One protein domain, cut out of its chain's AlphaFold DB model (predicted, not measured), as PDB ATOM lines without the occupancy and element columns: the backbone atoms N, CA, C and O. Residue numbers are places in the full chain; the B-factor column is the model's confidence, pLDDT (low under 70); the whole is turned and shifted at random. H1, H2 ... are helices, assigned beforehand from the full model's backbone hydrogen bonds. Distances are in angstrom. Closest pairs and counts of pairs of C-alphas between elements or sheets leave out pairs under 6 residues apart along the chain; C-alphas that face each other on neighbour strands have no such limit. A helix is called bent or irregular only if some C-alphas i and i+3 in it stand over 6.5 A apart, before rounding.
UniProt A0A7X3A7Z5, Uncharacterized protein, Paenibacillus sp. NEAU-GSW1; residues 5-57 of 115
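Overview. This is residues 5 to 57 of the 115 residues of an uncharacterized protein of Paenibacillus sp. NEAU-GSW1 (UniProt A0A7X3A7Z5). Two long helices, H1 then H2, make a V, with a tight link at its point and H1 as the longer arm. Residues 5 to 27 of H1 and 44 to 57 of H2 stand free. The 53 printed residues are all helix in class, flat at 48 by 27 by 7 A, and only just extended, close to loose, with a radius of gyration of the C-alphas of 15.1 A.

Arrangement. H1, residues 5 to 34, and H2, residues 37 to 57, are close but not clearly touching; their closest C-alphas, of Glu 32 and Ser 40, are 6.5 A apart. They run opposite ways at a shallow tilt of 25 degrees. Of the O i to N i+4 pairs, 23 of 26 in H1 and 10 of 17 in H2 are within hydrogen-bond range.

Along the chain. H1 runs 44.6 A from C-alpha 5 at (49.257, 4.029, -2.655), and is only just irregular, with C-alphas 6 and 9 6.7 A apart. H2 runs 33.2 A to C-alpha 57 at (28.580, 10.269, 16.005).

Size, cuts and confidence. The C-alphas farthest apart, of His 5 and Ser 38, are 48.4 A apart. The printed part has no cut. Residues 28 to 57 have pLDDT under 70.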
ATOM      1  N   HIS A   5      48.815   5.217  -3.384       80.81
ATOM      2  CA  HIS A   5      49.257   4.029  -2.655       80.81
ATOM      3  C   HIS A   5      48.702   3.957  -1.222       80.81
ATOM      4  O   HIS A   5      48.341   2.870  -0.774       80.81
ATOM      5  N   ASP A   6      48.522   5.103  -0.562       83.31
ATOM      6  CA  ASP A   6      47.947   5.187   0.783       83.31
ATOM      7  C   ASP A   6      46.429   4.958   0.783       83.31
ATOM      8  O   ASP A   6      45.858   4.539   1.787       83.31
ATOM      9  N   LEU A   7      45.754   5.207  -0.346       85.50
ATOM     10  CA  LEU A   7      44.299   5.077  -0.475       85.50
ATOM     11  C   LEU A   7      43.858   3.656  -0.865       85.50
ATOM     12  O   LEU A   7      42.771   3.217  -0.480       85.50
ATOM     13  N   PHE A   8      44.698   2.910  -1.588       88.88
ATOM     14  CA  PHE A   8      44.414   1.528  -1.990       88.88
ATOM     15  C   PHE A   8      43.984   0.584  -0.851       88.88
ATOM     16  O   PHE A   8      42.983  -0.112  -1.043       88.88
ATOM     17  N   PRO A   9      44.640   0.536   0.329       89.31
ATOM     18  CA  PRO A   9      44.206  -0.357   1.409       89.31
ATOM     19  C   PRO A   9      42.816   0.007   1.953       89.31
ATOM     20  O   PRO A   9      42.038  -0.877   2.328       89.31
ATOM     21  N   TYR A  10      42.451   1.291   1.936       88.75
ATOM     22  CA  TYR A  10      41.116   1.734   2.331       88.75
ATOM     23  C   TYR A  10      40.067   1.338   1.297       88.75
ATOM     24  O   TYR A  10      39.044   0.770   1.656       88.75
ATOM     25  N   LEU A  11      40.335   1.545   0.006       90.69
ATOM     26  CA  LEU A  11      39.416   1.121  -1.053       90.69
ATOM     27  C   LEU A  11      39.202  -0.394  -1.046       90.69
ATOM     28  O   LEU A  11      38.068  -0.856  -1.165       90.69
ATOM     29  N   PHE A  12      40.272  -1.164  -0.845       92.12
ATOM     30  CA  PHE A  12      40.180  -2.613  -0.739       92.12
ATOM     31  C   PHE A  12      39.353  -3.035   0.481       92.12
ATOM     32  O   PHE A  12      38.394  -3.791   0.333       92.12
ATOM     33  N   SER A  13      39.648  -2.504   1.669       92.00
ATOM     34  CA  SER A  13      38.898  -2.846   2.885       92.00
ATOM     35  C   SER A  13      37.420  -2.452   2.795       92.00
ATOM     36  O   SER A  13      36.560  -3.262   3.137       92.00
ATOM     37  N   ILE A  14      37.103  -1.276   2.246       93.88
ATOM     38  CA  ILE A  14      35.722  -0.843   1.993       93.88
ATOM     39  C   ILE A  14      35.035  -1.795   1.010       93.88
ATOM     40  O   ILE A  14      33.921  -2.240   1.279       93.88
ATOM     41  N   SER A  15      35.696  -2.165  -0.093       93.19
ATOM     42  CA  SER A  15      35.115  -3.074  -1.088       93.19
ATOM     43  C   SER A  15      34.769  -4.437  -0.486       93.19
ATOM     44  O   SER A  15      33.665  -4.937  -0.694       93.19
ATOM     45  N   VAL A  16      35.660  -4.986   0.345       93.81
ATOM     46  CA  VAL A  16      35.454  -6.255   1.045       93.81
ATOM     47  C   VAL A  16      34.272  -6.144   2.007       93.81
ATOM     48  O   VAL A  16      33.376  -6.985   1.965       93.81
ATOM     49  N   ILE A  17      34.217  -5.090   2.829       94.12
ATOM     50  CA  ILE A  17      33.108  -4.868   3.769       94.12
ATOM     51  C   ILE A  17      31.778  -4.751   3.018       94.12
ATOM     52  O   ILE A  17      30.800  -5.388   3.407       94.12
ATOM     53  N   CYS A  18      31.734  -3.999   1.916       93.19
ATOM     54  CA  CYS A  18      30.537  -3.856   1.092       93.19
ATOM     55  C   CYS A  18      30.099  -5.187   0.472       93.19
ATOM     56  O   CYS A  18      28.910  -5.501   0.493       93.19
ATOM     57  N   SER A  19      31.032  -5.994  -0.035       92.25
ATOM     58  CA  SER A  19      30.721  -7.321  -0.575       92.25
ATOM     59  C   SER A  19      30.171  -8.261   0.497       92.25
ATOM     60  O   SER A  19      29.168  -8.932   0.257       92.25
ATOM     61  N   PHE A  20      30.766  -8.278   1.693       92.12
ATOM     62  CA  PHE A  20      30.257  -9.072   2.814       92.12
ATOM     63  C   PHE A  20      28.890  -8.587   3.291       92.12
ATOM     64  O   PHE A  20      28.008  -9.409   3.522       92.12
ATOM     65  N   ALA A  21      28.683  -7.274   3.395       89.38
ATOM     66  CA  ALA A  21      27.394  -6.698   3.765       89.38
ATOM     67  C   ALA A  21      26.309  -7.050   2.740       89.38
ATOM     68  O   ALA A  21      25.202  -7.433   3.119       89.38
ATOM     69  N   TYR A  22      26.633  -6.988   1.446       88.06
ATOM     70  CA  TYR A  22      25.717  -7.365   0.376       88.06
ATOM     71  C   TYR A  22      25.381  -8.861   0.406       88.06
ATOM     72  O   TYR A  22      24.210  -9.232   0.341       88.06
ATOM     73  N   ALA A  23      26.386  -9.725   0.572       86.12
ATOM     74  CA  ALA A  23      26.178 -11.162   0.707       86.12
ATOM     75  C   ALA A  23      25.340 -11.494   1.953       86.12
ATOM     76  O   ALA A  23      24.373 -12.248   1.860       86.12
ATOM     77  N   ALA A  24      25.640 -10.881   3.099       83.31
ATOM     78  CA  ALA A  24      24.869 -11.038   4.328       83.31
ATOM     79  C   ALA A  24      23.412 -10.596   4.134       83.31
ATOM     80  O   ALA A  24      22.493 -11.335   4.480       83.31
ATOM     81  N   TYR A  25      23.184  -9.445   3.499       81.25
ATOM     82  CA  TYR A  25      21.846  -8.959   3.174       81.25
ATOM     83  C   TYR A  25      21.083  -9.923   2.255       81.25
ATOM     84  O   TYR A  25      19.915 -10.224   2.503       81.25
ATOM     85  N   PHE A  26      21.738 -10.459   1.225       77.88
ATOM     86  CA  PHE A  26      21.126 -11.426   0.317       77.88
ATOM     87  C   PHE A  26      20.794 -12.747   1.022       77.88
ATOM     88  O   PHE A  26      19.685 -13.257   0.881       77.88
ATOM     89  N   THR A  27      21.710 -13.275   1.839       75.81
ATOM     90  CA  THR A  27      21.453 -14.488   2.635       75.81
ATOM     91  C   THR A  27      20.329 -14.282   3.646       75.81
ATOM     92  O   THR A  27      19.509 -15.177   3.825       75.81
ATOM     93  N   HIS A  28      20.230 -13.094   4.251       69.38
ATOM     94  CA  HIS A  28      19.140 -12.751   5.156       69.38
ATOM     95  C   HIS A  28      17.795 -12.703   4.427       69.38
ATOM     96  O   HIS A  28      16.822 -13.257   4.925       69.38
ATOM     97  N   GLN A  29      17.730 -12.113   3.232       68.50
ATOM     98  CA  GLN A  29      16.507 -12.113   2.421       68.50
ATOM     99  C   GLN A  29      16.111 -13.517   1.952       68.50
ATOM    100  O   GLN A  29      14.938 -13.884   2.022       68.50
ATOM    101  N   ALA A  30      17.078 -14.326   1.514       64.94
ATOM    102  CA  ALA A  30      16.836 -15.711   1.118       64.94
ATOM    103  C   ALA A  30      16.359 -16.573   2.302       64.94
ATOM    104  O   ALA A  30      15.542 -17.480   2.122       64.94
ATOM    105  N   LEU A  31      16.836 -16.277   3.515       61.97
ATOM    106  CA  LEU A  31      16.375 -16.914   4.743       61.97
ATOM    107  C   LEU A  31      14.985 -16.410   5.155       61.97
ATOM    108  O   LEU A  31      14.150 -17.237   5.488       61.97
ATOM    109  N   GLU A  32      14.701 -15.103   5.086       59.38
ATOM    110  CA  GLU A  32      13.375 -14.530   5.387       59.38
ATOM    111  C   GLU A  32      12.279 -15.068   4.456       59.38
ATOM    112  O   GLU A  32      11.162 -15.282   4.915       59.38
ATOM    113  N   TRP A  33      12.588 -15.355   3.184       58.53
ATOM    114  CA  TRP A  33      11.636 -16.004   2.269       58.53
ATOM    115  C   TRP A  33      11.222 -17.409   2.737       58.53
ATOM    116  O   TRP A  33      10.108 -17.852   2.472       58.53
ATOM    117  N   ASN A  34      12.112 -18.109   3.447       58.06
ATOM    118  CA  ASN A  34      11.909 -19.485   3.906       58.06
ATOM    119  C   ASN A  34      11.664 -19.601   5.422       58.06
ATOM    120  O   ASN A  34      11.469 -20.708   5.925       58.06
ATOM    121  N   ALA A  35      11.702 -18.494   6.169       57.78
ATOM    122  CA  ALA A  35      11.634 -18.496   7.623       57.78
ATOM    123  C   ALA A  35      10.278 -18.000   8.130       57.78
ATOM    124  O   ALA A  35       9.745 -16.986   7.687       57.78
ATOM    125  N   ASP A  36       9.767 -18.723   9.123       59.91
ATOM    126  CA  ASP A  36       8.586 -18.384   9.911       59.91
ATOM    127  C   ASP A  36       8.588 -16.885  10.323       59.91
ATOM    128  O   ASP A  36       9.572 -16.413  10.914       59.91
ATOM    129  N   PRO A  37       7.509 -16.120  10.040       59.03
ATOM    130  CA  PRO A  37       7.405 -14.673  10.288       59.03
ATOM    131  C   PRO A  37       7.610 -14.242  11.751       59.03
ATOM    132  O   PRO A  37       7.688 -13.044  12.042       59.03
ATOM    133  N   SER A  38       7.695 -15.186  12.688       57.81
ATOM    134  CA  SER A  38       8.032 -14.933  14.089       57.81
ATOM    135  C   SER A  38       9.502 -14.521  14.300       57.81
ATOM    136  O   SER A  38       9.782 -13.671  15.149       57.81
ATOM    137  N   ARG A  39      10.449 -15.050  13.506       57.41
ATOM    138  CA  ARG A  39      11.899 -14.811  13.673       57.41
ATOM    139  C   ARG A  39      12.405 -13.527  13.008       57.41
ATOM    140  O   ARG A  39      13.357 -12.927  13.505       57.41
ATOM    141  N   SER A  40      11.755 -13.062  11.941       57.19
ATOM    142  CA  SER A  40      12.148 -11.847  11.200       57.19
ATOM    143  C   SER A  40      11.972 -10.554  12.009       57.19
ATOM    144  O   SER A  40      12.710  -9.583  11.825       57.19
ATOM    145  N   LYS A  41      11.039 -10.534  12.971       56.25
ATOM    146  CA  LYS A  41      10.788  -9.361  13.826       56.25
ATOM    147  C   LYS A  41      11.958  -9.047  14.761       56.25
ATOM    148  O   LYS A  41      12.266  -7.877  14.961       56.25
ATOM    149  N   VAL A  42      12.633 -10.065  15.298       57.72
ATOM    150  CA  VAL A  42      13.715  -9.880  16.284       57.72
ATOM    151  C   VAL A  42      14.950  -9.246  15.640       57.72
ATOM    152  O   VAL A  42      15.551  -8.342  16.218       57.72
ATOM    153  N   VAL A  43      15.296  -9.654  14.415       58.62
ATOM    154  CA  VAL A  43      16.472  -9.120  13.705       58.62
ATOM    155  C   VAL A  43      16.259  -7.665  13.282       58.62
ATOM    156  O   VAL A  43      17.160  -6.843  13.442       58.62
ATOM    157  N   ARG A  44      15.048  -7.302  12.834       56.72
ATOM    158  CA  ARG A  44      14.718  -5.905  12.499       56.72
ATOM    159  C   ARG A  44      14.826  -4.978  13.710       56.72
ATOM    160  O   ARG A  44      15.345  -3.876  13.571       56.72
ATOM    161  N   ILE A  45      14.406  -5.431  14.892       59.38
ATOM    162  CA  ILE A  45      14.472  -4.632  16.127       59.38
ATOM    163  C   ILE A  45      15.924  -4.358  16.553       59.38
ATOM    164  O   ILE A  45      16.194  -3.294  17.096       59.38
ATOM    165  N   LEU A  46      16.863  -5.269  16.281       58.50
ATOM    166  CA  LEU A  46      18.281  -5.099  16.625       58.50
ATOM    167  C   LEU A  46      19.072  -4.276  15.597       58.50
ATOM    168  O   LEU A  46      20.013  -3.579  15.972       58.50
ATOM    169  N   LEU A  47      18.701  -4.322  14.314       56.31
ATOM    170  CA  LEU A  47      19.454  -3.647  13.250       56.31
ATOM    171  C   LEU A  47      19.131  -2.145  13.136       56.31
ATOM    172  O   LEU A  47      20.023  -1.341  12.874       56.31
ATOM    173  N   ILE A  48      17.875  -1.753  13.374       57.12
ATOM    174  CA  ILE A  48      17.426  -0.347  13.344       57.12
ATOM    175  C   ILE A  48      18.197   0.553  14.335       57.12
ATOM    176  O   ILE A  48      18.683   1.601  13.903       57.12
ATOM    177  N   PRO A  49      18.379   0.187  15.624       56.62
ATOM    178  CA  PRO A  49      19.100   1.043  16.564       56.62
ATOM    179  C   PRO A  49      20.595   1.148  16.239       56.62
ATOM    180  O   PRO A  49      21.201   2.181  16.515       56.62
ATOM    181  N   LEU A  50      21.193   0.132  15.602       56.78
ATOM    182  CA  LEU A  50      22.607   0.167  15.222       56.78
ATOM    183  C   LEU A  50      22.879   1.232  14.149       56.78
ATOM    184  O   LEU A  50      23.842   1.984  14.262       56.78
ATOM    185  N   VAL A  51      22.005   1.342  13.143       57.75
ATOM    186  CA  VAL A  51      22.134   2.355  12.079       57.75
ATOM    187  C   VAL A  51      21.919   3.768  12.634       57.75
ATOM    188  O   VAL A  51      22.656   4.685  12.278       57.75
ATOM    189  N   GLN A  52      20.979   3.940  13.568       55.78
ATOM    190  CA  GLN A  52      20.734   5.236  14.214       55.78
ATOM    191  C   GLN A  52      21.904   5.699  15.095       55.78
ATOM    192  O   GLN A  52      22.150   6.900  15.208       55.78
ATOM    193  N   GLN A  53      22.654   4.772  15.695       53.56
ATOM    194  CA  GLN A  53      23.791   5.113  16.552       53.56
ATOM    195  C   GLN A  53      25.028   5.561  15.753       53.56
ATOM    196  O   GLN A  53      25.818   6.363  16.249       53.56
ATOM    197  N   VAL A  54      25.181   5.093  14.509       56.75
ATOM    198  CA  VAL A  54      26.291   5.485  13.620       56.75
ATOM    199  C   VAL A  54      26.105   6.911  13.083       56.75
ATOM    200  O   VAL A  54      27.079   7.657  12.989       56.75
ATOM    201  N   ASP A  55      24.868   7.333  12.814       56.16
ATOM    202  CA  ASP A  55      24.566   8.671  12.274       56.16
ATOM    203  C   ASP A  55      24.688   9.794  13.336       56.16
ATOM    204  O   ASP A  55      24.931  10.963  13.034       56.16
ATOM    205  N   GLY A  56      24.598   9.442  14.625       51.69
ATOM    206  CA  GLY A  56      24.723  10.386  15.745       51.69
ATOM    207  C   GLY A  56      26.160  10.793  16.107       51.69
ATOM    208  O   GLY A  56      26.350  11.734  16.879       51.69
ATOM    209  N   SER A  57      27.181  10.122  15.563       52.88
ATOM    210  CA  SER A  57      28.580  10.269  16.005       52.88
ATOM    211  C   SER A  57      29.364  11.406  15.321       52.88
ATOM    212  O   SER A  57      30.564  11.541  15.557       52.88
TER     213      SER A  57